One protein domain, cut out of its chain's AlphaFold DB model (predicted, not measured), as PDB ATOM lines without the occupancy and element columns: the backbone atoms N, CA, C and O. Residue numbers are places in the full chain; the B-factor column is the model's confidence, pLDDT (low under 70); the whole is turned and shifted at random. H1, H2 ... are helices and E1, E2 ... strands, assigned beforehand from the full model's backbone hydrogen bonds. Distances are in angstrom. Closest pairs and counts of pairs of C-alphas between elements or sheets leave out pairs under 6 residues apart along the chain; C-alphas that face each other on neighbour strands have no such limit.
ATOM      1  N   ASP A  10       0.206 -44.626 -26.020       95.31
ATOM      2  CA  ASP A  10       1.245 -45.152 -25.124       95.31
ATOM      3  C   ASP A  10       1.484 -46.644 -25.386       95.31
ATOM      4  O   ASP A  10       2.623 -47.068 -25.537       95.31
ATOM      5  N   SER A  11       0.414 -47.436 -25.527       95.44
ATOM      6  CA  SER A  11       0.528 -48.880 -25.723       95.44
ATOM      7  C   SER A  11       1.212 -49.229 -27.044       95.44
ATOM      8  O   SER A  11       1.964 -50.199 -27.099       95.44
ATOM      9  N   VAL A  12       1.015 -48.412 -28.086       96.25
ATOM     10  CA  VAL A  12       1.716 -48.550 -29.371       96.25
ATOM     11  C   VAL A  12       3.206 -48.241 -29.215       96.25
ATOM     12  O   VAL A  12       4.037 -49.004 -29.707       96.25
ATOM     13  N   LEU A  13       3.554 -47.157 -28.514       95.69
ATOM     14  CA  LEU A  13       4.948 -46.759 -28.288       95.69
ATOM     15  C   LEU A  13       5.695 -47.767 -27.406       95.69
ATOM     16  O   LEU A  13       6.772 -48.228 -27.779       95.69
ATOM     17  N   VAL A  14       5.090 -48.184 -26.292       94.69
ATOM     18  CA  VAL A  14       5.641 -49.204 -25.387       94.69
ATOM     19  C   VAL A  14       5.820 -50.536 -26.113       94.69
ATOM     20  O   VAL A  14       6.867 -51.160 -25.982       94.69
ATOM     21  N   ALA A  15       4.847 -50.964 -26.927       95.00
ATOM     22  CA  ALA A  15       4.970 -52.198 -27.702       95.00
ATOM     23  C   ALA A  15       6.072 -52.128 -28.770       95.00
ATOM     24  O   ALA A  15       6.699 -53.145 -29.066       95.00
ATOM     25  N   LYS A  16       6.325 -50.947 -29.353       95.69
ATOM     26  CA  LYS A  16       7.432 -50.754 -30.297       95.69
ATOM     27  C   LYS A  16       8.797 -50.781 -29.599       95.69
ATOM     28  O   LYS A  16       9.770 -51.184 -30.236       95.69
ATOM     29  N   ASN A  17       8.847 -50.413 -28.318       95.62
ATOM     30  CA  ASN A  17      10.006 -50.404 -27.420       95.62
ATOM     31  C   ASN A  17      11.127 -49.424 -27.799       95.62
ATOM     32  O   ASN A  17      11.535 -48.616 -26.970       95.62
ATOM     33  N   PHE A  18      11.595 -49.489 -29.047       97.25
ATOM     34  CA  PHE A  18      12.684 -48.676 -29.570       97.25
ATOM     35  C   PHE A  18      12.162 -47.550 -30.451       97.25
ATOM     36  O   PHE A  18      11.589 -47.787 -31.521       97.25
ATOM     37  N   TYR A  19      12.389 -46.316 -30.020       96.88
ATOM     38  CA  TYR A  19      12.035 -45.123 -30.778       96.88
ATOM     39  C   TYR A  19      12.897 -43.941 -30.351       96.88
ATOM     40  O   TYR A  19      13.500 -43.939 -29.281       96.88
ATOM     41  N   ARG A  20      12.944 -42.920 -31.201       96.50
ATOM     42  CA  ARG A  20      13.613 -41.654 -30.918       96.50
ATOM     43  C   ARG A  20      12.599 -40.526 -30.927       96.50
ATOM     44  O   ARG A  20      11.827 -40.413 -31.875       96.50
ATOM     45  N   VAL A  21      12.607 -39.699 -29.891       95.44
ATOM     46  CA  VAL A  21      11.721 -38.540 -29.744       95.44
ATOM     47  C   VAL A  21      12.537 -37.272 -29.926       95.44
ATOM     48  O   VAL A  21      13.539 -37.076 -29.247       95.44
ATOM     49  N   ARG A  22      12.097 -36.392 -30.821       93.75
ATOM     50  CA  ARG A  22      12.658 -35.049 -30.986       93.75
ATOM     51  C   ARG A  22      11.610 -34.015 -30.605       93.75
ATOM     52  O   ARG A  22      10.504 -34.022 -31.150       93.75
ATOM     53  N   ASP A  23      11.963 -33.142 -29.672       90.25
ATOM     54  CA  ASP A  23      11.104 -32.050 -29.223       90.25
ATOM     55  C   ASP A  23      11.192 -30.885 -30.224       90.25
ATOM     56  O   ASP A  23      12.260 -30.328 -30.491       90.25
ATOM     57  N   ALA A  24      10.055 -30.519 -30.817       90.62
ATOM     58  CA  ALA A  24       9.999 -29.485 -31.844       90.62
ATOM     59  C   ALA A  24      10.326 -28.082 -31.303       90.62
ATOM     60  O   ALA A  24      10.791 -27.221 -32.057       90.62
ATOM     61  N   TYR A  25      10.085 -27.837 -30.014       84.19
ATOM     62  CA  TYR A  25      10.466 -26.598 -29.349       84.19
ATOM     63  C   TYR A  25      11.982 -26.537 -29.144       84.19
ATOM     64  O   TYR A  25      12.586 -25.513 -29.471       84.19
ATOM     65  N   ALA A  26      12.601 -27.640 -28.708       82.62
ATOM     66  CA  ALA A  26      14.056 -27.734 -28.558       82.62
ATOM     67  C   ALA A  26      14.790 -27.541 -29.896       82.62
ATOM     68  O   ALA A  26      15.721 -26.737 -29.970       82.62
ATOM     69  N   ILE A  27      14.303 -28.165 -30.978       85.19
ATOM     70  CA  ILE A  27      14.828 -27.951 -32.338       85.19
ATOM     71  C   ILE A  27      14.774 -26.467 -32.707       85.19
ATOM     72  O   ILE A  27      15.751 -25.893 -33.184       85.19
ATOM     73  N   LYS A  28      13.620 -25.826 -32.491       83.94
ATOM     74  CA  LYS A  28      13.412 -24.436 -32.903       83.94
ATOM     75  C   LYS A  28      14.277 -23.448 -32.118       83.94
ATOM     76  O   LYS A  28      14.689 -22.442 -32.690       83.94
ATOM     77  N   LEU A  29      14.476 -23.676 -30.822       81.62
ATOM     78  CA  LEU A  29      15.192 -22.737 -29.958       81.62
ATOM     79  C   LEU A  29      16.694 -22.970 -29.906       81.62
ATOM     80  O   LEU A  29      17.448 -22.001 -29.896       81.62
ATOM     81  N   TYR A  30      17.110 -24.230 -29.839       78.00
ATOM     82  CA  TYR A  30      18.495 -24.602 -29.561       78.00
ATOM     83  C   TYR A  30      19.179 -25.259 -30.762       78.00
ATOM     84  O   TYR A  30      20.360 -25.568 -30.683       78.00
ATOM     85  N   GLY A  31      18.455 -25.505 -31.863       76.88
ATOM     86  CA  GLY A  31      18.981 -26.261 -33.004       76.88
ATOM     87  C   GLY A  31      19.250 -27.736 -32.686       76.88
ATOM     88  O   GLY A  31      19.841 -28.435 -33.502       76.88
ATOM     89  N   GLN A  32      18.820 -28.215 -31.514       73.25
ATOM     90  CA  GLN A  32      19.033 -29.582 -31.050       73.25
ATOM     91  C   GLN A  32      18.070 -30.534 -31.762       73.25
ATOM     92  O   GLN A  32      16.936 -30.731 -31.328       73.25
ATOM     93  N   ASP A  33      18.521 -31.108 -32.877       75.56
ATOM     94  CA  ASP A  33      17.753 -32.077 -33.677       75.56
ATOM     95  C   ASP A  33      18.108 -33.541 -33.375       75.56
ATOM     96  O   ASP A  33      17.552 -34.463 -33.968       75.56
ATOM     97  N   GLU A  34      19.014 -33.787 -32.430       77.81
ATOM     98  CA  GLU A  34      19.453 -35.145 -32.089       77.81
ATOM     99  C   GLU A  34      18.323 -35.965 -31.459       77.81
ATOM    100  O   GLU A  34      18.120 -37.130 -31.813       77.81
ATOM    101  N   GLY A  35      17.536 -35.327 -30.588       89.88
ATOM    102  CA  GLY A  35      16.486 -35.978 -29.815       89.88
ATOM    103  C   GLY A  35      17.019 -37.005 -28.828       89.88
ATOM    104  O   GLY A  35      18.215 -37.125 -28.582       89.88
ATOM    105  N   MET A  36      16.088 -37.766 -28.272       94.50
ATOM    106  CA  MET A  36      16.356 -38.737 -27.231       94.50
ATOM    107  C   MET A  36      15.847 -40.115 -27.680       94.50
ATOM    108  O   MET A  36      14.687 -40.265 -28.075       94.50
ATOM    109  N   SER A  37      16.721 -41.121 -27.663       97.12
ATOM    110  CA  SER A  37      16.450 -42.496 -28.103       97.12
ATOM    111  C   SER A  37      16.206 -43.426 -26.927       97.12
ATOM    112  O   SER A  37      17.034 -43.497 -26.027       97.12
ATOM    113  N   PHE A  38      15.109 -44.177 -26.958       97.31
ATOM    114  CA  PHE A  38      14.654 -45.017 -25.854       97.31
ATOM    115  C   PHE A  38      14.701 -46.503 -26.203       97.31
ATOM    116  O   PHE A  38      14.301 -46.896 -27.297       97.31
ATOM    117  N   ASP A  39      15.113 -47.310 -25.229       97.38
ATOM    118  CA  ASP A  39      14.736 -48.713 -25.051       97.38
ATOM    119  C   ASP A  39      13.928 -48.775 -23.751       97.38
ATOM    120  O   ASP A  39      14.477 -48.770 -22.643       97.38
ATOM    121  N   VAL A  40      12.602 -48.745 -23.894       94.88
ATOM    122  CA  VAL A  40      11.677 -48.591 -22.763       94.88
ATOM    123  C   VAL A  40      11.750 -49.787 -21.811       94.88
ATOM    124  O   VAL A  40      11.785 -49.610 -20.595       94.88
ATOM    125  N   ALA A  41      11.798 -51.005 -22.350       94.25
ATOM    126  CA  ALA A  41      11.833 -52.247 -21.588       94.25
ATOM    127  C   ALA A  41      13.183 -52.458 -20.893       94.25
ATOM    128  O   ALA A  41      13.213 -52.912 -19.749       94.25
ATOM    129  N   GLY A  42      14.288 -52.110 -21.561       95.19
ATOM    130  CA  GLY A  42      15.634 -52.186 -20.994       95.19
ATOM    131  C   GLY A  42      15.969 -51.063 -20.011       95.19
ATOM    132  O   GLY A  42      17.029 -51.109 -19.391       95.19
ATOM    133  N   GLN A  43      15.095 -50.060 -19.875       95.62
ATOM    134  CA  GLN A  43      15.363 -48.811 -19.155       95.62
ATOM    135  C   GLN A  43      16.653 -48.119 -19.612       95.62
ATOM    136  O   GLN A  43      17.448 -47.634 -18.806       95.62
ATOM    137  N   ARG A  44      16.886 -48.107 -20.928       97.44
ATOM    138  CA  ARG A  44      18.078 -47.501 -21.525       97.44
ATOM    139  C   ARG A  44      17.688 -46.309 -22.371       97.44
ATOM    140  O   ARG A  44      16.630 -46.289 -23.005       97.44
ATOM    141  N   LEU A  45      18.573 -45.325 -22.398       97.38
ATOM    142  CA  LEU A  45      18.406 -44.165 -23.251       97.38
ATOM    143  C   LEU A  45      19.731 -43.605 -23.750       97.38
ATOM    144  O   LEU A  45      20.780 -43.903 -23.180       97.38
ATOM    145  N   PHE A  46      19.686 -42.816 -24.820       97.12
ATOM    146  CA  PHE A  46      20.804 -41.970 -25.229       97.12
ATOM    147  C   PHE A  46      20.364 -40.800 -26.119       97.12
ATOM    148  O   PHE A  46      19.452 -40.933 -26.942       97.12
ATOM    149  N   GLY A  47      21.035 -39.664 -25.957       93.19
ATOM    150  CA  GLY A  47      20.752 -38.391 -26.624       93.19
ATOM    151  C   GLY A  47      21.085 -37.216 -25.703       93.19
ATOM    152  O   GLY A  47      21.320 -37.422 -24.512       93.19
ATOM    153  N   SER A  48      21.137 -35.992 -26.230       87.19
ATOM    154  CA  SER A  48      21.363 -34.773 -25.428       87.19
ATOM    155  C   SER A  48      22.592 -34.854 -24.502       87.19
ATOM    156  O   SER A  48      22.524 -34.497 -23.327       87.19
ATOM    157  N   ASN A  49      23.713 -35.373 -25.013       89.44
ATOM    158  CA  ASN A  49      24.968 -35.607 -24.278       89.44
ATOM    159  C   ASN A  49      24.856 -36.510 -23.032       89.44
ATOM    160  O   ASN A  49      25.672 -36.405 -22.114       89.44
ATOM    161  N   ILE A  50      23.858 -37.398 -22.989       94.06
ATOM    162  CA  ILE A  50      23.670 -38.398 -21.932       94.06
ATOM    163  C   ILE A  50      23.421 -39.772 -22.559       94.06
ATOM    164  O   ILE A  50      22.734 -39.894 -23.571       94.06
ATOM    165  N   ALA A  51      23.931 -40.828 -21.927       97.50
ATOM    166  CA  ALA A  51      23.477 -42.192 -22.170       97.50
ATOM    167  C   ALA A  51      23.301 -42.962 -20.858       97.50
ATOM    168  O   ALA A  51      24.119 -42.863 -19.947       97.50
ATOM    169  N   ILE A  52      22.237 -43.759 -20.782       97.94
ATOM    170  CA  ILE A  52      21.968 -44.695 -19.690       97.94
ATOM    171  C   ILE A  52      21.978 -46.103 -20.267       97.94
ATOM    172  O   ILE A  52      21.152 -46.440 -21.122       97.94
ATOM    173  N   LYS A  53      22.898 -46.933 -19.783       97.50
ATOM    174  CA  LYS A  53      23.037 -48.329 -20.195       97.50
ATOM    175  C   LYS A  53      23.370 -49.186 -18.984       97.50
ATOM    176  O   LYS A  53      24.312 -48.890 -18.263       97.50
ATOM    177  N   ASP A  54      22.594 -50.246 -18.766       94.50
ATOM    178  CA  ASP A  54      22.841 -51.246 -17.715       94.50
ATOM    179  C   ASP A  54      23.020 -50.647 -16.305       94.50
ATOM    180  O   ASP A  54      23.856 -51.088 -15.520       94.50
ATOM    181  N   GLY A  55      22.227 -49.617 -15.988       93.06
ATOM    182  CA  GLY A  55      22.278 -48.914 -14.701       93.06
ATOM    183  C   GLY A  55      23.459 -47.947 -14.545       93.06
ATOM    184  O   GLY A  55      23.666 -47.422 -13.454       93.06
ATOM    185  N   LEU A  56      24.221 -47.703 -15.611       96.38
ATOM    186  CA  LEU A  56      25.322 -46.747 -15.652       96.38
ATOM    187  C   LEU A  56      24.925 -45.502 -16.443       96.38
ATOM    188  O   LEU A  56      24.218 -45.594 -17.449       96.38
ATOM    189  N   LEU A  57      25.416 -44.354 -15.983       97.06
ATOM    190  CA  LEU A  57      25.311 -43.061 -16.648       97.06
ATOM    191  C   LEU A  57      26.629 -42.742 -17.359       97.06
ATOM    192  O   LEU A  57      27.699 -42.888 -16.770       97.06
ATOM    193  N   TYR A  58      26.527 -42.247 -18.585       96.31
ATOM    194  CA  TYR A  58      27.626 -41.706 -19.377       96.31
ATOM    195  C   TYR A  58      27.277 -40.279 -19.812       96.31
ATOM    196  O   TYR A  58      26.128 -40.022 -20.184       96.31
ATOM    197  N   GLY A  59      28.261 -39.378 -19.803       93.94
ATOM    198  CA  GLY A  59      28.093 -37.984 -20.206       93.94
ATOM    199  C   GLY A  59      27.660 -37.069 -19.068       93.94
ATOM    200  O   GLY A  59      28.162 -37.148 -17.945       93.94
ATOM    201  N   SER A  60      26.732 -36.162 -19.373       90.19
ATOM    202  CA  SER A  60      26.373 -35.056 -18.479       90.19
ATOM    203  C   SER A  60      25.817 -35.526 -17.129       90.19
ATOM    204  O   SER A  60      25.068 -36.499 -17.035       90.19
ATOM    205  N   SER A  61      26.153 -34.786 -16.068       89.75
ATOM    206  CA  SER A  61      25.616 -35.022 -14.723       89.75
ATOM    207  C   SER A  61      24.100 -34.816 -14.680       89.75
ATOM    208  O   SER A  61      23.585 -33.845 -15.233       89.75
ATOM    209  N   LEU A  62      23.395 -35.681 -13.943       92.50
ATOM    210  CA  LEU A  62      21.951 -35.567 -13.691       92.50
ATOM    211  C   LEU A  62      21.612 -34.605 -12.535       92.50
ATOM    212  O   LEU A  62      20.449 -34.482 -12.145       92.50
ATOM    213  N   GLY A  63      22.619 -33.944 -11.952       92.12
ATOM    214  CA  GLY A  63      22.451 -33.144 -10.740       92.12
ATOM    215  C   GLY A  63      22.041 -34.019  -9.554       92.12
ATOM    216  O   GLY A  63      22.706 -35.009  -9.258       92.12
ATOM    217  N   ASP A  64      20.939 -33.660  -8.894       93.69
ATOM    218  CA  ASP A  64      20.414 -34.372  -7.720       93.69
ATOM    219  C   ASP A  64      19.519 -35.577  -8.079       93.69
ATOM    220  O   ASP A  64      19.033 -36.286  -7.193       93.69
ATOM    221  N   LEU A  65      19.259 -35.811  -9.371       94.69
ATOM    222  CA  LEU A  65      18.400 -36.904  -9.822       94.69
ATOM    223  C   LEU A  65      19.135 -38.246  -9.818       94.69
ATOM    224  O   LEU A  65      20.287 -38.362 -10.235       94.69
ATOM    225  N   THR A  66      18.424 -39.301  -9.420       96.12
ATOM    226  CA  THR A  66      18.873 -40.675  -9.672       96.12
ATOM    227  C   THR A  66      18.680 -41.034 -11.148       96.12
ATOM    228  O   THR A  66      17.813 -40.476 -11.821       96.12
ATOM    229  N   ILE A  67      19.441 -42.018 -11.642       95.75
ATOM    230  CA  ILE A  67      19.289 -42.565 -13.005       95.75
ATOM    231  C   ILE A  67      17.843 -43.014 -13.255       95.75
ATOM    232  O   ILE A  67      17.269 -42.705 -14.295       95.75
ATOM    233  N   GLU A  68      17.240 -43.698 -12.280       94.69
ATOM    234  CA  GLU A  68      15.849 -44.147 -12.358       94.69
ATOM    235  C   GLU A  68      14.877 -42.966 -12.452       94.69
ATOM    236  O   GLU A  68      14.032 -42.945 -13.343       94.69
ATOM    237  N   ALA A  69      15.010 -41.959 -11.581       94.31
ATOM    238  CA  ALA A  69      14.127 -40.794 -11.589       94.31
ATOM    239  C   ALA A  69      14.242 -40.002 -12.899       94.31
ATOM    240  O   ALA A  69      13.225 -39.587 -13.454       94.31
ATOM    241  N   TYR A  70      15.463 -39.839 -13.414       94.38
ATOM    242  CA  TYR A  70      15.704 -39.189 -14.697       94.38
ATOM    243  C   TYR A  70      15.064 -39.970 -15.852       94.38
ATOM    244  O   TYR A  70      14.265 -39.410 -16.597       94.38
ATOM    245  N   PHE A  71      15.331 -41.278 -15.952       94.69
ATOM    246  CA  PHE A  71      14.739 -42.127 -16.989       94.69
ATOM    247  C   PHE A  71      13.205 -42.085 -16.952       94.69
ATOM    248  O   PHE A  71      12.564 -41.891 -17.985       94.69
ATOM    249  N   GLN A  72      12.602 -42.217 -15.766       92.69
ATOM    250  CA  GLN A  72      11.148 -42.142 -15.620       92.69
ATOM    251  C   GLN A  72      10.598 -40.764 -16.001       92.69
ATOM    252  O   GLN A  72       9.526 -40.696 -16.602       92.69
ATOM    253  N   GLY A  73      11.318 -39.679 -15.704       91.94
ATOM    254  CA  GLY A  73      10.959 -38.329 -16.137       91.94
ATOM    255  C   GLY A  73      10.929 -38.195 -17.660       91.94
ATOM    256  O   GLY A  73       9.907 -37.789 -18.215       91.94
ATOM    257  N   GLU A  74      12.002 -38.613 -18.335       91.69
ATOM    258  CA  GLU A  74      12.121 -38.574 -19.802       91.69
ATOM    259  C   GLU A  74      11.042 -39.422 -20.492       91.69
ATOM    260  O   GLU A  74      10.408 -38.993 -21.457       91.69
ATOM    261  N   VAL A  75      10.768 -40.618 -19.963       91.12
ATOM    262  CA  VAL A  75       9.706 -41.489 -20.484       91.12
ATOM    263  C   VAL A  75       8.318 -40.884 -20.241       91.12
ATOM    264  O   VAL A  75       7.476 -40.884 -21.145       91.12
ATOM    265  N   SER A  76       8.064 -40.343 -19.047       88.62
ATOM    266  CA  SER A  76       6.752 -39.792 -18.671       88.62
ATOM    267  C   SER A  76       6.412 -38.517 -19.433       88.62
ATOM    268  O   SER A  76       5.239 -38.300 -19.746       88.62
ATOM    269  N   TYR A  77       7.419 -37.712 -19.787       85.62
ATOM    270  CA  TYR A  77       7.242 -36.460 -20.524       85.62
ATOM    271  C   TYR A  77       6.389 -36.645 -21.786       85.62
ATOM    272  O   TYR A  77       5.426 -35.903 -21.999       85.62
ATOM    273  N   LEU A  78       6.661 -37.694 -22.570       85.12
ATOM    274  CA  LEU A  78       5.814 -38.068 -23.701       85.12
ATOM    275  C   LEU A  78       4.693 -39.030 -23.284       85.12
ATOM    276  O   LEU A  78       3.529 -38.779 -23.595       85.12
ATOM    277  N   LEU A  79       5.020 -40.149 -22.626       90.25
ATOM    278  CA  LEU A  79       4.085 -41.274 -22.541       90.25
ATOM    279  C   LEU A  79       2.847 -40.983 -21.691       90.25
ATOM    280  O   LEU A  79       1.771 -41.461 -22.053       90.25
ATOM    281  N   GLU A  80       2.948 -40.187 -20.624       90.81
ATOM    282  CA  GLU A  80       1.826 -39.930 -19.709       90.81
ATOM    283  C   GLU A  80       0.630 -39.308 -20.443       90.81
ATOM    284  O   GLU A  80      -0.486 -39.832 -20.389       90.81
ATOM    285  N   ALA A  81       0.870 -38.263 -21.242       89.25
ATOM    286  CA  ALA A  81      -0.172 -37.653 -22.064       89.25
ATOM    287  C   ALA A  81      -0.764 -38.655 -23.076       89.25
ATOM    288  O   ALA A  81      -1.954 -38.615 -23.391       89.25
ATOM    289  N   THR A  82       0.023 -39.611 -23.568       92.81
ATOM    290  CA  THR A  82      -0.435 -40.563 -24.589       92.81
ATOM    291  C   THR A  82      -1.335 -41.689 -24.062       92.81
ATOM    292  O   THR A  82      -2.048 -42.305 -24.857       92.81
ATOM    293  N   GLN A  83      -1.412 -41.896 -22.739       91.94
ATOM    294  CA  GLN A  83      -2.128 -43.021 -22.110       91.94
ATOM    295  C   GLN A  83      -3.637 -43.065 -22.355       91.94
ATOM    296  O   GLN A  83      -4.275 -44.114 -22.246       91.94
ATOM    297  N   LYS A  84      -4.254 -41.917 -22.641       90.69
ATOM    298  CA  LYS A  84      -5.695 -41.836 -22.920       90.69
ATOM    299  C   LYS A  84      -5.993 -41.606 -24.397       90.69
ATOM    300  O   LYS A  84      -7.162 -41.614 -24.771       90.69
ATOM    301  N   LEU A  85      -4.977 -41.390 -25.234       93.38
ATOM    302  CA  LEU A  85      -5.166 -41.074 -26.647       93.38
ATOM    303  C   LEU A  85      -5.486 -42.360 -27.419       93.38
ATOM    304  O   LEU A  85      -4.615 -43.221 -27.530       93.38
ATOM    305  N   PRO A  86      -6.709 -42.524 -27.951       93.25
ATOM    306  CA  PRO A  86      -7.083 -43.752 -28.636       93.25
ATOM    307  C   PRO A  86      -6.451 -43.825 -30.026       93.25
ATOM    308  O   PRO A  86      -6.443 -42.833 -30.757       93.25
ATOM    309  N   VAL A  87      -6.032 -45.022 -30.432       94.06
ATOM    310  CA  VAL A  87      -5.550 -45.327 -31.784       94.06
ATOM    311  C   VAL A  87      -6.637 -46.097 -32.534       94.06
ATOM    312  O   VAL A  87      -6.917 -47.262 -32.260       94.06
ATOM    313  N   ASP A  88      -7.277 -45.437 -33.500       92.75
ATOM    314  CA  ASP A  88      -8.271 -46.060 -34.383       92.75
ATOM    315  C   ASP A  88      -7.665 -46.268 -35.773       92.75
ATOM    316  O   ASP A  88      -7.728 -45.389 -36.636       92.75
ATOM    317  N   LYS A  89      -7.079 -47.449 -36.000       94.81
ATOM    318  CA  LYS A  89      -6.392 -47.800 -37.255       94.81
ATOM    319  C   LYS A  89      -7.287 -47.651 -38.494       94.81
ATOM    320  O   LYS A  89      -6.809 -47.222 -39.545       94.81
ATOM    321  N   ASN A  90      -8.586 -47.936 -38.386       94.44
ATOM    322  CA  ASN A  90      -9.515 -47.788 -39.510       94.44
ATOM    323  C   ASN A  90      -9.704 -46.312 -39.865       94.44
ATOM    324  O   ASN A  90      -9.590 -45.931 -41.033       94.44
ATOM    325  N   ARG A  91      -9.939 -45.469 -38.853       93.62
ATOM    326  CA  ARG A  91     -10.096 -44.023 -39.039       93.62
ATOM    327  C   ARG A  91      -8.792 -43.352 -39.472       93.62
ATOM    328  O   ARG A  91      -8.835 -42.475 -40.329       93.62
ATOM    329  N   ILE A  92      -7.652 -43.778 -38.929       96.69
ATOM    330  CA  ILE A  92      -6.318 -43.306 -39.326       96.69
ATOM    331  C   ILE A  92      -6.090 -43.589 -40.812       96.69
ATOM    332  O   ILE A  92      -5.752 -42.679 -41.567       96.69
ATOM    333  N   LYS A  93      -6.343 -44.824 -41.265       96.69
ATOM    334  CA  LYS A  93      -6.183 -45.200 -42.676       96.69
ATOM    335  C   LYS A  93      -7.117 -44.405 -43.594       96.69
ATOM    336  O   LYS A  93      -6.674 -43.935 -44.638       96.69
ATOM    337  N   ALA A  94      -8.380 -44.226 -43.202       96.94
ATOM    338  CA  ALA A  94      -9.355 -43.445 -43.968       96.94
ATOM    339  C   ALA A  94      -8.969 -41.958 -44.092       96.94
ATOM    340  O   ALA A  94      -9.279 -41.324 -45.095       96.94
ATOM    341  N   ASN A  95      -8.251 -41.419 -43.105       96.38
ATOM    342  CA  ASN A  95      -7.790 -40.031 -43.069       96.38
ATOM    343  C   ASN A  95      -6.316 -39.886 -43.482       96.38
ATOM    344  O   ASN A  95      -5.607 -39.039 -42.944       96.38
ATOM    345  N   HIS A  96      -5.848 -40.704 -44.430       97.38
ATOM    346  CA  HIS A  96      -4.488 -40.625 -44.985       97.38
ATOM    347  C   HIS A  96      -3.380 -40.705 -43.919       97.38
ATOM    348  O   HIS A  96      -2.425 -39.934 -43.942       97.38
ATOM    349  N   TYR A  97      -3.508 -41.659 -42.994       97.88
ATOM    350  CA  TYR A  97      -2.575 -41.888 -41.887       97.88
ATOM    351  C   TYR A  97      -2.462 -40.712 -40.905       97.88
ATOM    352  O   TYR A  97      -1.391 -40.419 -40.378       97.88
ATOM    353  N   SER A  98      -3.589 -40.060 -40.616       97.06
ATOM    354  CA  SER A  98      -3.668 -38.992 -39.620       97.06
ATOM    355  C   SER A  98      -4.918 -39.105 -38.746       97.06
ATOM    356  O   SER A  98      -5.940 -39.670 -39.145       97.06
ATOM    357  N   GLN A  99      -4.846 -38.564 -37.533       95.50
ATOM    358  CA  GLN A  99      -5.953 -38.512 -36.589       95.50
ATOM    359  C   GLN A  99      -5.968 -37.183 -35.837       95.50
ATOM    360  O   GLN A  99      -5.027 -36.857 -35.117       95.50
ATOM    361  N   ASP A 100      -7.092 -36.472 -35.937       95.25
ATOM    362  CA  ASP A 100      -7.389 -35.316 -35.094       95.25
ATOM    363  C   ASP A 100      -8.204 -35.763 -33.869       95.25
ATOM    364  O   ASP A 100      -9.259 -36.407 -33.988       95.25
ATOM    365  N   ILE A 101      -7.722 -35.391 -32.685       94.00
ATOM    366  CA  ILE A 101      -8.296 -35.713 -31.380       94.00
ATOM    367  C   ILE A 101      -8.663 -34.407 -30.682       94.00
ATOM    368  O   ILE A 101      -7.814 -33.548 -30.469       94.00
ATOM    369  N   VAL A 102      -9.933 -34.253 -30.301       94.19
ATOM    370  CA  VAL A 102     -10.367 -33.137 -29.450       94.19
ATOM    371  C   VAL A 102     -10.181 -33.553 -27.998       94.19
ATOM    372  O   VAL A 102     -10.786 -34.529 -27.552       94.19
ATOM    373  N   LEU A 103      -9.342 -32.821 -27.270       92.81
ATOM    374  CA  LEU A 103      -8.870 -33.242 -25.952       92.81
ATOM    375  C   LEU A 103      -9.958 -33.187 -24.884       92.81
ATOM    376  O   LEU A 103     -10.006 -34.056 -24.018       92.81
ATOM    377  N   ASN A 104     -10.916 -32.265 -25.018       89.19
ATOM    378  CA  ASN A 104     -12.057 -32.159 -24.106       89.19
ATOM    379  C   ASN A 104     -12.991 -33.381 -24.106       89.19
ATOM    380  O   ASN A 104     -13.947 -33.384 -23.349       89.19
ATOM    381  N   LYS A 105     -12.787 -34.364 -24.992       84.06
ATOM    382  CA  LYS A 105     -13.507 -35.647 -24.971       84.06
ATOM    383  C   LYS A 105     -12.700 -36.754 -24.305       84.06
ATOM    384  O   LYS A 105     -13.269 -37.769 -23.924       84.06
ATOM    385  N   VAL A 106     -11.382 -36.591 -24.252       87.38
ATOM    386  CA  VAL A 106     -10.431 -37.641 -23.876       87.38
ATOM    387  C   VAL A 106      -9.898 -37.421 -22.464       87.38
ATOM    388  O   VAL A 106      -9.735 -38.380 -21.716       87.38
ATOM    389  N   TRP A 107      -9.671 -36.166 -22.084       89.12
ATOM    390  CA  TRP A 107      -9.026 -35.796 -20.826       89.12
ATOM    391  C   TRP A 107      -9.941 -35.046 -19.854       89.12
ATOM    392  O   TRP A 107      -9.461 -34.570 -18.837       89.12
ATOM    393  N   THR A 108     -11.260 -34.989 -20.079       87.62
ATOM    394  CA  THR A 108     -12.205 -34.377 -19.113       87.62
ATOM    395  C   THR A 108     -12.082 -34.981 -17.720       87.62
ATOM    396  O   THR A 108     -12.208 -34.280 -16.726       87.62
ATOM    397  N   SER A 109     -11.803 -36.286 -17.629       87.88
ATOM    398  CA  SER A 109     -11.611 -36.948 -16.338       87.88
ATOM    399  C   SER A 109     -10.392 -36.436 -15.576       87.88
ATOM    400  O   SER A 109     -10.318 -36.667 -14.378       87.88
ATOM    401  N   LEU A 110      -9.434 -35.805 -16.262       86.31
ATOM    402  CA  LEU A 110      -8.214 -35.250 -15.680       86.31
ATOM    403  C   LEU A 110      -8.397 -33.798 -15.216       86.31
ATOM    404  O   LEU A 110      -7.468 -33.239 -14.650       86.31
ATOM    405  N   GLU A 111      -9.551 -33.158 -15.436       83.56
ATOM    406  CA  GLU A 111      -9.782 -31.790 -14.957       83.56
ATOM    407  C   GLU A 111      -9.629 -31.706 -13.427       83.56
ATOM    408  O   GLU A 111     -10.226 -32.486 -12.686       83.56
ATOM    409  N   GLY A 112      -8.807 -30.761 -12.960       81.38
ATOM    410  CA  GLY A 112      -8.542 -30.543 -11.533       81.38
ATOM    411  C   GLY A 112      -7.621 -31.573 -10.868       81.38
ATOM    412  O   GLY A 112      -7.460 -31.520  -9.652       81.38
ATOM    413  N   GLN A 113      -7.029 -32.504 -11.625       85.81
ATOM    414  CA  GLN A 113      -6.002 -33.414 -11.111       85.81
ATOM    415  C   GLN A 113      -4.612 -32.789 -11.251       85.81
ATOM    416  O   GLN A 113      -4.268 -32.287 -12.318       85.81
ATOM    417  N   GLU A 114      -3.801 -32.859 -10.199       84.50
ATOM    418  CA  GLU A 114      -2.393 -32.456 -10.261       84.50
ATOM    419  C   GLU A 114      -1.609 -33.394 -11.192       84.50
ATOM    420  O   GLU A 114      -1.733 -34.618 -11.109       84.50
ATOM    421  N   THR A 115      -0.799 -32.820 -12.077       85.44
ATOM    422  CA  THR A 115       0.076 -33.538 -13.014       85.44
ATOM    423  C   THR A 115       1.321 -32.700 -13.276       85.44
ATOM    424  O   THR A 115       1.255 -31.471 -13.327       85.44
ATOM    425  N   SER A 116       2.462 -33.361 -13.453       82.75
ATOM    426  CA  SER A 116       3.711 -32.726 -13.878       82.75
ATOM    427  C   SER A 116       3.868 -32.684 -15.403       82.75
ATOM    428  O   SER A 116       4.835 -32.105 -15.899       82.75
ATOM    429  N   ASN A 117       2.942 -33.276 -16.171       87.62
ATOM    430  CA  ASN A 117       3.023 -33.307 -17.626       87.62
ATOM    431  C   ASN A 117       2.486 -32.012 -18.248       87.62
ATOM    432  O   ASN A 117       1.284 -31.735 -18.228       87.62
ATOM    433  N   SER A 118       3.374 -31.256 -18.894       87.12
ATOM    434  CA  SER A 118       3.055 -29.952 -19.480       87.12
ATOM    435  C   SER A 118       1.936 -29.993 -20.528       87.12
ATOM    436  O   SER A 118       1.176 -29.032 -20.638       87.12
ATOM    437  N   ILE A 119       1.778 -31.090 -21.277       89.69
ATOM    438  CA  ILE A 119       0.718 -31.243 -22.284       89.69
ATOM    439  C   ILE A 119      -0.648 -31.348 -21.596       89.69
ATOM    440  O   ILE A 119      -1.624 -30.742 -22.051       89.69
ATOM    441  N   ILE A 120      -0.718 -32.098 -20.493       89.88
ATOM    442  CA  ILE A 120      -1.947 -32.256 -19.709       89.88
ATOM    443  C   ILE A 120      -2.278 -30.936 -19.002       89.88
ATOM    444  O   ILE A 120      -3.418 -30.480 -19.103       89.88
ATOM    445  N   THR A 121      -1.293 -30.262 -18.396       90.50
ATOM    446  CA  THR A 121      -1.477 -28.928 -17.795       90.50
ATOM    447  C   THR A 121      -1.998 -27.915 -18.822       90.50
ATOM    448  O   THR A 121      -3.001 -27.244 -18.591       90.50
ATOM    449  N   GLN A 122      -1.402 -27.855 -20.017       90.12
ATOM    450  CA  GLN A 122      -1.847 -26.952 -21.089       90.12
ATOM    451  C   GLN A 122      -3.282 -27.235 -21.550       90.12
ATOM    452  O   GLN A 122      -4.007 -26.305 -21.930       90.12
ATOM    453  N   PHE A 123      -3.704 -28.501 -21.533       90.31
ATOM    454  CA  PHE A 123      -5.094 -28.867 -21.769       90.31
ATOM    455  C   PHE A 123      -6.018 -28.374 -20.646       90.31
ATOM    456  O   PHE A 123      -7.055 -27.780 -20.948       90.31
ATOM    457  N   GLN A 124      -5.653 -28.586 -19.377       89.62
ATOM    458  CA  GLN A 124      -6.439 -28.147 -18.215       89.62
ATOM    459  C   GLN A 124      -6.631 -26.623 -18.202       89.62
ATOM    460  O   GLN A 124      -7.743 -26.141 -17.982       89.62
ATOM    461  N   ASP A 125      -5.592 -25.877 -18.581       90.38
ATOM    462  CA  ASP A 125      -5.626 -24.418 -18.743       90.38
ATOM    463  C   ASP A 125      -6.391 -23.960 -19.998       90.38
ATOM    464  O   ASP A 125      -6.491 -22.766 -20.290       90.38
ATOM    465  N   LYS A 126      -6.946 -24.904 -20.770       89.56
ATOM    466  CA  LYS A 126      -7.705 -24.678 -22.012       89.56
ATOM    467  C   LYS A 126      -6.895 -23.978 -23.104       89.56
ATOM    468  O   LYS A 126      -7.468 -23.451 -24.059       89.56
ATOM    469  N   THR A 127      -5.567 -24.003 -22.994       93.00
ATOM    470  CA  THR A 127      -4.667 -23.447 -24.006       93.00
ATOM    471  C   THR A 127      -4.466 -24.421 -25.157       93.00
ATOM    472  O   THR A 127      -4.414 -23.978 -26.299       93.00
ATOM    473  N   LEU A 128      -4.426 -25.729 -24.888       94.44
ATOM    474  CA  LEU A 128      -4.316 -26.796 -25.881       94.44
ATOM    475  C   LEU A 128      -5.667 -27.506 -26.048       94.44
ATOM    476  O   LEU A 128      -6.177 -28.131 -25.123       94.44
ATOM    477  N   LEU A 129      -6.261 -27.430 -27.243       94.69
ATOM    478  CA  LEU A 129      -7.630 -27.919 -27.473       94.69
ATOM    479  C   LEU A 129      -7.696 -29.231 -28.257       94.69
ATOM    480  O   LEU A 129      -8.633 -30.022 -28.088       94.69
ATOM    481  N   LYS A 130      -6.750 -29.438 -29.173       96.00
ATOM    482  CA  LYS A 130      -6.727 -30.603 -30.063       96.00
ATOM    483  C   LYS A 130      -5.308 -31.096 -30.255       96.00
ATOM    484  O   LYS A 130      -4.378 -30.294 -30.279       96.00
ATOM    485  N   LEU A 131      -5.187 -32.392 -30.498       96.75
ATOM    486  CA  LEU A 131      -3.989 -32.987 -31.064       96.75
ATOM    487  C   LEU A 131      -4.262 -33.438 -32.493       96.75
ATOM    488  O   LEU A 131      -5.362 -33.893 -32.808       96.75
ATOM    489  N   ARG A 132      -3.246 -33.333 -33.337       97.44
ATOM    490  CA  ARG A 132      -3.164 -34.014 -34.623       97.44
ATOM    491  C   ARG A 132      -1.970 -34.935 -34.575       97.44
ATOM    492  O   ARG A 132      -0.866 -34.498 -34.265       97.44
ATOM    493  N   ILE A 133      -2.210 -36.195 -34.888       97.88
ATOM    494  CA  ILE A 133      -1.190 -37.232 -34.862       97.88
ATOM    495  C   ILE A 133      -1.077 -37.790 -36.268       97.88
ATOM    496  O   ILE A 133      -2.074 -38.213 -36.857       97.88
ATOM    497  N   SER A 134       0.128 -37.737 -36.817       98.31
ATOM    498  CA  SER A 134       0.468 -38.369 -38.088       98.31
ATOM    499  C   SER A 134       1.116 -39.714 -37.814       98.31
ATOM    500  O   SER A 134       1.849 -39.857 -36.838       98.31
ATOM    501  N   TYR A 135       0.855 -40.683 -38.683       98.44
ATOM    502  CA  TYR A 135       1.325 -42.054 -38.549       98.44
ATOM    503  C   TYR A 135       2.045 -42.513 -39.818       98.44
ATOM    504  O   TYR A 135       1.793 -42.013 -40.916       98.44
ATOM    505  N   ASN A 136       2.925 -43.501 -39.683       97.44
ATOM    506  CA  ASN A 136       3.441 -44.250 -40.826       97.44
ATOM    507  C   ASN A 136       2.446 -45.353 -41.259       97.44
ATOM    508  O   ASN A 136       1.376 -45.531 -40.670       97.44
ATOM    509  N   LYS A 137       2.806 -46.134 -42.290       96.50
ATOM    510  CA  LYS A 137       1.949 -47.219 -42.810       96.50
ATOM    511  C   LYS A 137       1.705 -48.365 -41.822       96.50
ATOM    512  O   LYS A 137       0.755 -49.122 -42.017       96.50
ATOM    513  N   GLU A 138       2.525 -48.460 -40.782       95.69
ATOM    514  CA  GLU A 138       2.450 -49.452 -39.707       95.69
ATOM    515  C   GLU A 138       1.654 -48.942 -38.497       95.69
ATOM    516  O   GLU A 138       1.551 -49.637 -37.491       95.69
ATOM    517  N   PHE A 139       1.039 -47.756 -38.603       96.50
ATOM    518  CA  PHE A 139       0.295 -47.102 -37.524       96.50
ATOM    519  C   PHE A 139       1.161 -46.694 -36.325       96.50
ATOM    520  O   PHE A 139       0.638 -46.505 -35.229       96.50
ATOM    521  N   LEU A 140       2.462 -46.498 -36.537       97.44
ATOM    522  CA  LEU A 140       3.342 -45.883 -35.549       97.44
ATOM    523  C   LEU A 140       3.281 -44.355 -35.689       97.44
ATOM    524  O   LEU A 140       3.357 -43.862 -36.822       97.44
ATOM    525  N   PRO A 141       3.118 -43.589 -34.594       97.75
ATOM    526  CA  PRO A 141       3.074 -42.133 -34.668       97.75
ATOM    527  C   PRO A 141       4.421 -41.578 -35.123       97.75
ATOM    528  O   PRO A 141       5.461 -42.035 -34.670       97.75
ATOM    529  N   THR A 142       4.413 -40.583 -35.998       97.81
ATOM    530  CA  THR A 142       5.632 -39.940 -36.520       97.81
ATOM    531  C   THR A 142       5.700 -38.458 -36.192       97.81
ATOM    532  O   THR A 142       6.777 -37.867 -36.168       97.81
ATOM    533  N   LYS A 143       4.545 -37.841 -35.932       97.75
ATOM    534  CA  LYS A 143       4.446 -36.428 -35.581       97.75
ATOM    535  C   LYS A 143       3.231 -36.185 -34.705       97.75
ATOM    536  O   LYS A 143       2.141 -36.653 -35.033       97.75
ATOM    537  N   ILE A 144       3.409 -35.407 -33.645       97.19
ATOM    538  CA  ILE A 144       2.323 -34.925 -32.793       97.19
ATOM    539  C   ILE A 144       2.310 -33.401 -32.863       97.19
ATOM    540  O   ILE A 144       3.329 -32.744 -32.658       97.19
ATOM    541  N   GLN A 145       1.142 -32.842 -33.166       97.12
ATOM    542  CA  GLN A 145       0.906 -31.406 -33.229       97.12
ATOM    543  C   GLN A 145      -0.208 -31.012 -32.264       97.12
ATOM    544  O   GLN A 145      -1.215 -31.712 -32.163       97.12
ATOM    545  N   GLY A 146      -0.061 -29.860 -31.618       96.31
ATOM    546  CA  GLY A 146      -1.071 -29.256 -30.756       96.31
ATOM    547  C   GLY A 146      -1.763 -28.076 -31.428       96.31
ATOM    548  O   GLY A 146      -1.105 -27.230 -32.031       96.31
ATOM    549  N   PHE A 147      -3.090 -28.005 -31.334       96.88
ATOM    550  CA  PHE A 147      -3.854 -26.814 -31.704       96.88
ATOM    551  C   PHE A 147      -4.086 -25.955 -30.466       96.88
ATOM    552  O   PHE A 147      -4.887 -26.321 -29.595       96.88
ATOM    553  N   TYR A 148      -3.406 -24.814 -30.421       95.19
ATOM    554  CA  TYR A 148      -3.480 -23.889 -29.302       95.19
ATOM    555  C   TYR A 148      -4.478 -22.761 -29.550       95.19
ATOM    556  O   TYR A 148      -4.648 -22.296 -30.679       95.19
ATOM    557  N   ASN A 149      -5.118 -22.325 -28.472       93.25
ATOM    558  CA  ASN A 149      -6.002 -21.170 -28.414       93.25
ATOM    559  C   ASN A 149      -5.593 -20.270 -27.241       93.25
ATOM    560  O   ASN A 149      -6.313 -20.140 -26.252       93.25
ATOM    561  N   SER A 150      -4.407 -19.679 -27.334       88.25
ATOM    562  CA  SER A 150      -3.957 -18.628 -26.422       88.25
ATOM    563  C   SER A 150      -3.609 -17.360 -27.200       88.25
ATOM    564  O   SER A 150      -3.501 -17.373 -28.428       88.25
ATOM    565  N   GLN A 151      -3.430 -16.246 -26.486       83.31
ATOM    566  CA  GLN A 151      -3.013 -14.986 -27.112       83.31
ATOM    567  C   GLN A 151      -1.617 -15.102 -27.748       83.31
ATOM    568  O   GLN A 151      -1.386 -14.561 -28.825       83.31
ATOM    569  N   THR A 152      -0.708 -15.847 -27.110       81.81
ATOM    570  CA  THR A 152       0.680 -16.039 -27.566       81.81
ATOM    571  C   THR A 152       0.791 -17.102 -28.658       81.81
ATOM    572  O   THR A 152       1.579 -16.972 -29.596       81.81
ATOM    573  N   PHE A 153      -0.009 -18.163 -28.560       78.94
ATOM    574  CA  PHE A 153       0.031 -19.301 -29.470       78.94
ATOM    575  C   PHE A 153      -1.382 -19.622 -29.948       78.94
ATOM    576  O   PHE A 153      -2.170 -20.256 -29.250       78.94
ATOM    577  N   ASN A 154      -1.685 -19.195 -31.172       90.06
ATOM    578  CA  ASN A 154      -2.914 -19.560 -31.862       90.06
ATOM    579  C   ASN A 154      -2.594 -20.450 -33.074       90.06
ATOM    580  O   ASN A 154      -1.695 -20.149 -33.876       90.06
ATOM    581  N   GLY A 155      -3.321 -21.558 -33.196       94.94
ATOM    582  CA  GLY A 155      -3.212 -22.509 -34.297       94.94
ATOM    583  C   GLY A 155      -2.335 -23.729 -34.010       94.94
ATOM    584  O   GLY A 155      -1.969 -24.021 -32.875       94.94
ATOM    585  N   TRP A 156      -2.018 -24.462 -35.078       95.88
ATOM    586  CA  TRP A 156      -1.228 -25.691 -35.012       95.88
ATOM    587  C   TRP A 156       0.246 -25.412 -34.725       95.88
ATOM    588  O   TRP A 156       0.842 -24.516 -35.329       95.88
ATOM    589  N   ARG A 157       0.834 -26.192 -33.821       94.62
ATOM    590  CA  ARG A 157       2.264 -26.205 -33.508       94.62
ATOM    591  C   ARG A 157       2.752 -27.636 -33.424       94.62
ATOM    592  O   ARG A 157       2.030 -28.511 -32.954       94.62
ATOM    593  N   ASP A 158       3.968 -27.850 -33.886       95.19
ATOM    594  CA  ASP A 158       4.636 -29.134 -33.756       95.19
ATOM    595  C   ASP A 158       5.077 -29.290 -32.302       95.19
ATOM    596  O   ASP A 158       5.583 -28.333 -31.720       95.19
ATOM    597  N   LEU A 159       4.815 -30.459 -31.720       93.94
ATOM    598  CA  LEU A 159       5.213 -30.797 -30.354       93.94
ATOM    599  C   LEU A 159       6.363 -31.793 -30.396       93.94
ATOM    600  O   LEU A 159       7.450 -31.510 -29.908       93.94
ATOM    601  N   PHE A 160       6.142 -32.918 -31.078       95.06
ATOM    602  CA  PHE A 160       7.114 -33.999 -31.163       95.06
ATOM    603  C   PHE A 160       7.213 -34.559 -32.570       95.06
ATOM    604  O   PHE A 160       6.207 -34.684 -33.281       95.06
ATOM    605  N   TYR A 161       8.423 -34.977 -32.913       96.00
ATOM    606  CA  TYR A 161       8.699 -35.919 -33.985       96.00
ATOM    607  C   TYR A 161       9.137 -37.239 -33.369       96.00
ATOM    608  O   TYR A 161       9.891 -37.247 -32.397       96.00
ATOM    609  N   ILE A 162       8.643 -38.345 -33.915       96.62
ATOM    610  CA  ILE A 162       8.963 -39.681 -33.420       96.62
ATOM    611  C   ILE A 162       9.503 -40.497 -34.588       96.62
ATOM    612  O   ILE A 162       8.808 -40.724 -35.579       96.62
ATOM    613  N   ASP A 163      10.752 -40.923 -34.457       96.25
ATOM    614  CA  ASP A 163      11.447 -41.734 -35.445       96.25
ATOM    615  C   ASP A 163      11.634 -43.165 -34.920       96.25
ATOM    616  O   ASP A 163      11.701 -43.411 -33.714       96.25
ATOM    617  N   TYR A 164      11.788 -44.114 -35.842       97.25
ATOM    618  CA  TYR A 164      12.017 -45.530 -35.532       97.25
ATOM    619  C   TYR A 164      13.283 -46.034 -36.233       97.25
ATOM    620  O   TYR A 164      13.189 -46.880 -37.122       97.25
ATOM    621  N   PRO A 165      14.467 -45.491 -35.896       96.06
ATOM    622  CA  PRO A 165      15.710 -45.831 -36.591       96.06
ATOM    623  C   PRO A 165      16.228 -47.236 -36.242       96.06
ATOM    624  O   PRO A 165      17.108 -47.749 -36.928       96.06
ATOM    625  N   TYR A 166      15.678 -47.865 -35.200       97.38
ATOM    626  CA  TYR A 166      16.121 -49.157 -34.683       97.38
ATOM    627  C   TYR A 166      15.139 -50.262 -35.092       97.38
ATOM    628  O   TYR A 166      13.944 -50.222 -34.763       97.38
ATOM    629  N   SER A 167      15.642 -51.256 -35.825       93.69
ATOM    630  CA  SER A 167      14.870 -52.443 -36.209       93.69
ATOM    631  C   SER A 167      14.626 -53.375 -35.024       93.69
ATOM    632  O   SER A 167      13.540 -53.942 -34.905       93.69
ATOM    633  N   ASP A 168      15.619 -53.498 -34.146       96.00
ATOM    634  CA  ASP A 168      15.699 -54.473 -33.062       96.00
ATOM    635  C   ASP A 168      16.686 -54.012 -31.966       96.00
ATOM    636  O   ASP A 168      17.254 -52.917 -32.025       96.00
ATOM    637  N   GLN A 169      16.874 -54.862 -30.951       96.81
ATOM    638  CA  GLN A 169      17.782 -54.615 -29.829       96.81
ATOM    639  C   GLN A 169      19.246 -54.487 -30.268       96.81
ATOM    640  O   GLN A 169      19.983 -53.710 -29.671       96.81
ATOM    641  N   GLU A 170      19.694 -55.252 -31.266       97.75
ATOM    642  CA  GLU A 170      21.090 -55.215 -31.708       97.75
ATOM    643  C   GLU A 170      21.394 -53.876 -32.379       97.75
ATOM    644  O   GLU A 170      22.369 -53.220 -32.017       97.75
ATOM    645  N   ALA A 171      20.505 -53.419 -33.265       98.19
ATOM    646  CA  ALA A 171      20.598 -52.104 -33.888       98.19
ATOM    647  C   ALA A 171      20.587 -50.968 -32.848       98.19
ATOM    648  O   ALA A 171      21.371 -50.025 -32.955       98.19
ATOM    649  N   PHE A 172      19.735 -51.064 -31.818       98.31
ATOM    650  CA  PHE A 172      19.727 -50.097 -30.715       98.31
ATOM    651  C   PHE A 172      21.045 -50.118 -29.931       98.31
ATOM    652  O   PHE A 172      21.632 -49.065 -29.691       98.31
ATOM    653  N   ASN A 173      21.536 -51.306 -29.564       98.12
ATOM    654  CA  ASN A 173      22.775 -51.459 -28.801       98.12
ATOM    655  C   ASN A 173      23.976 -50.889 -29.564       98.12
ATOM    656  O   ASN A 173      24.772 -50.171 -28.974       98.12
ATOM    657  N   GLN A 174      24.084 -51.161 -30.869       98.25
ATOM    658  CA  GLN A 174      25.159 -50.624 -31.709       98.25
ATOM    659  C   GLN A 174      25.140 -49.090 -31.740       98.25
ATOM    660  O   GLN A 174      26.184 -48.459 -31.584       98.25
ATOM    661  N   ALA A 175      23.957 -48.486 -31.899       97.81
ATOM    662  CA  ALA A 175      23.813 -47.033 -31.888       97.81
ATOM    663  C   ALA A 175      24.151 -46.430 -30.515       97.81
ATOM    664  O   ALA A 175      24.859 -45.427 -30.442       97.81
ATOM    665  N   GLN A 176      23.699 -47.067 -29.432       98.06
ATOM    666  CA  GLN A 176      24.007 -46.634 -28.072       98.06
ATOM    667  C   GLN A 176      25.509 -46.740 -27.764       98.06
ATOM    668  O   GLN A 176      26.075 -45.821 -27.179       98.06
ATOM    669  N   ASP A 177      26.166 -47.824 -28.179       98.19
ATOM    670  CA  ASP A 177      27.602 -48.030 -27.965       98.19
ATOM    671  C   ASP A 177      28.444 -47.008 -28.727       98.19
ATOM    672  O   ASP A 177      29.371 -46.432 -28.158       98.19
ATOM    673  N   ALA A 178      28.089 -46.729 -29.984       97.25
ATOM    674  CA  ALA A 178      28.734 -45.680 -30.766       97.25
ATOM    675  C   ALA A 178      28.559 -44.296 -30.117       97.25
ATOM    676  O   ALA A 178      29.504 -43.511 -30.058       97.25
ATOM    677  N   TYR A 179      27.370 -44.009 -29.583       96.50
ATOM    678  CA  TYR A 179      27.092 -42.745 -28.910       96.50
ATOM    679  C   TYR A 179      27.869 -42.593 -27.591       96.50
ATOM    680  O   TYR A 179      28.433 -41.535 -27.323       96.50
ATOM    681  N   ILE A 180      27.977 -43.658 -26.789       96.88
ATOM    682  CA  ILE A 180      28.802 -43.665 -25.566       96.88
ATOM    683  C   ILE A 180      30.280 -43.440 -25.905       96.88
ATOM    684  O   ILE A 180      30.936 -42.635 -25.247       96.88
ATOM    685  N   GLN A 181      30.797 -44.107 -26.943       96.12
ATOM    686  CA  GLN A 181      32.171 -43.889 -27.408       96.12
ATOM    687  C   GLN A 181      32.401 -42.434 -27.819       96.12
ATOM    688  O   GLN A 181      33.440 -41.867 -27.490       96.12
ATOM    689  N   HIS A 182      31.428 -41.821 -28.498       93.56
ATOM    690  CA  HIS A 182      31.498 -40.416 -28.876       93.56
ATOM    691  C   HIS A 182      31.554 -39.491 -27.651       93.56
ATOM    692  O   HIS A 182      32.462 -38.670 -27.572       93.56
ATOM    693  N   ILE A 183      30.669 -39.671 -26.662       92.56
ATOM    694  CA  ILE A 183      30.706 -38.901 -25.403       92.56
ATOM    695  C   ILE A 183      32.082 -39.000 -24.738       92.56
ATOM    696  O   ILE A 183      32.695 -37.987 -24.414       92.56
ATOM    697  N   GLN A 184      32.591 -40.220 -24.564       92.94
ATOM    698  CA  GLN A 184      33.875 -40.453 -23.894       92.94
ATOM    699  C   GLN A 184      35.054 -39.850 -24.667       92.94
ATOM    700  O   GLN A 184      36.027 -39.375 -24.075       92.94
ATOM    701  N   TYR A 185      34.981 -39.861 -25.999       91.62
ATOM    702  CA  TYR A 185      35.964 -39.197 -26.841       91.62
ATOM    703  C   TYR A 185      35.950 -37.680 -26.614       91.62
ATOM    704  O   TYR A 185      37.003 -37.108 -26.336       91.62
ATOM    705  N   MET A 186      34.771 -37.049 -26.627       86.56
ATOM    706  CA  MET A 186      34.627 -35.604 -26.395       86.56
ATOM    707  C   MET A 186      35.082 -35.188 -24.987       86.56
ATOM    708  O   MET A 186      35.768 -34.182 -24.832       86.56
ATOM    709  N   GLU A 187      34.798 -35.997 -23.960       85.38
ATOM    710  CA  GLU A 187      35.281 -35.768 -22.586       85.38
ATOM    711  C   GLU A 187      36.816 -35.787 -22.477       85.38
ATOM    712  O   GLU A 187      37.392 -35.128 -21.609       85.38
ATOM    713  N   THR A 188      37.491 -36.541 -23.351       86.75
ATOM    714  CA  THR A 188      38.957 -36.669 -23.367       86.75
ATOM    715  C   THR A 188      39.646 -35.736 -24.367       86.75
ATOM    716  O   THR A 188      40.857 -35.546 -24.261       86.75
ATOM    717  N   HIS A 189      38.892 -35.116 -25.285       83.69
ATOM    718  CA  HIS A 189      39.382 -34.210 -26.334       83.69
ATOM    719  C   HIS A 189      38.549 -32.907 -26.412       83.69
ATOM    720  O   HIS A 189      38.011 -32.572 -27.467       83.69
TER     721      HIS A 189
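Overview. This is residues 10 to 189 of the 198 residues of an uncharacterized protein of Streptococcus sp. FDAARGOS_192 (UniProt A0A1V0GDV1). One twisted sheet of nine strands runs along the longest axis of the domain, with helices over both of its faces. The longest helix, H6, covers one face at the end of the sheet made by the short strands E2 to E5, while H3 crosses the opposite face and H5 is over E8 on the same face as H3. The printed part has 180 residues, with named elements in the order H1 E1 H2 E2 E3 E4 E5 H3 H4 E6 H5 E7 E8 E9 H6; the class is mixed, helices and strands. The sheet is antiparallel, in the order E5 E4 E3 E2 E1 E9 E8 E7 E6. The whole is compact, with a radius of gyration of the C-alphas of 17.3 A and spans of 50 by 35 by 28 A.

Arrangement. E2, residues 36 to 39, E3, 44 to 47, E4, 50 to 53, and the edge strand E5, 56 to 59, form a meander, each strand the antiparallel neighbour of the one before. E7, residues 128 to 135, E8, 141 to 149, and E9, 154 to 163, form another. E1, residues 18 to 23, is the antiparallel neighbour of E9 at 149 degrees, with N 22 and O 161 2.8 A apart, and of E2, with N 21 and O 36 2.8 A apart. The other edge strand, E6, residues 98 to 102, is the antiparallel neighbour of E7 at 162 degrees, with N 101 and O 131 2.8 A apart. Three layers, helices on both faces of the sheet, are made with H6, residues 169 to 188, on one face and H3, 67 to 82, and H4, 89 to 94, on the other. H6 has a height over the sheet of 8.6 A and runs slantwise to E2 at 46 degrees on the local plane; its closest C-alphas to E5 are Ile 183 and Gly 59, 5.9 A. H3, height 9.1 A, has a kink of 42 degrees near residue 76 and runs across the strands, at 79 degrees to E1 on the local plane. H5, residues 118 to 124, only just touches H3 residues 77 to 81, with 3 pairs of C-alphas within 8 A, the closest Ile 120 and Ala 81, 6.2 A. H4 is over none of the strands, its height of 4.0 A only just above the sheet's level. H1, residues 10 to 16, only grazes the sheet and touches H3 residues 79 to 82, the closest C-alphas being Asp 10 and Thr 82, 4.9 A. H2, residues 24 to 30, stands at the sheet's level, height 2.3 A. Every O i to N i+4 pair is within hydrogen-bond range in H1, H2, H4, H5 and H6, and 9 of 12 in H3.

Along the chain. E9 measures 26.7 A, E8 23.7 A, H6 28.5 A and H3 23.0 A from first to last C-alpha. H1 begins at C-alpha 10 (1.245, -45.152, -25.124), and H6 ends at C-alpha 188 (38.957, -36.669, -23.367).

Size, cuts and confidence. The two C-alphas farthest apart, Ala 94 and Thr 188, are 53.0 A apart. The printed part has no cut, its one long link is residues 103 to 117, and no printed residue is under 70 in pLDDT.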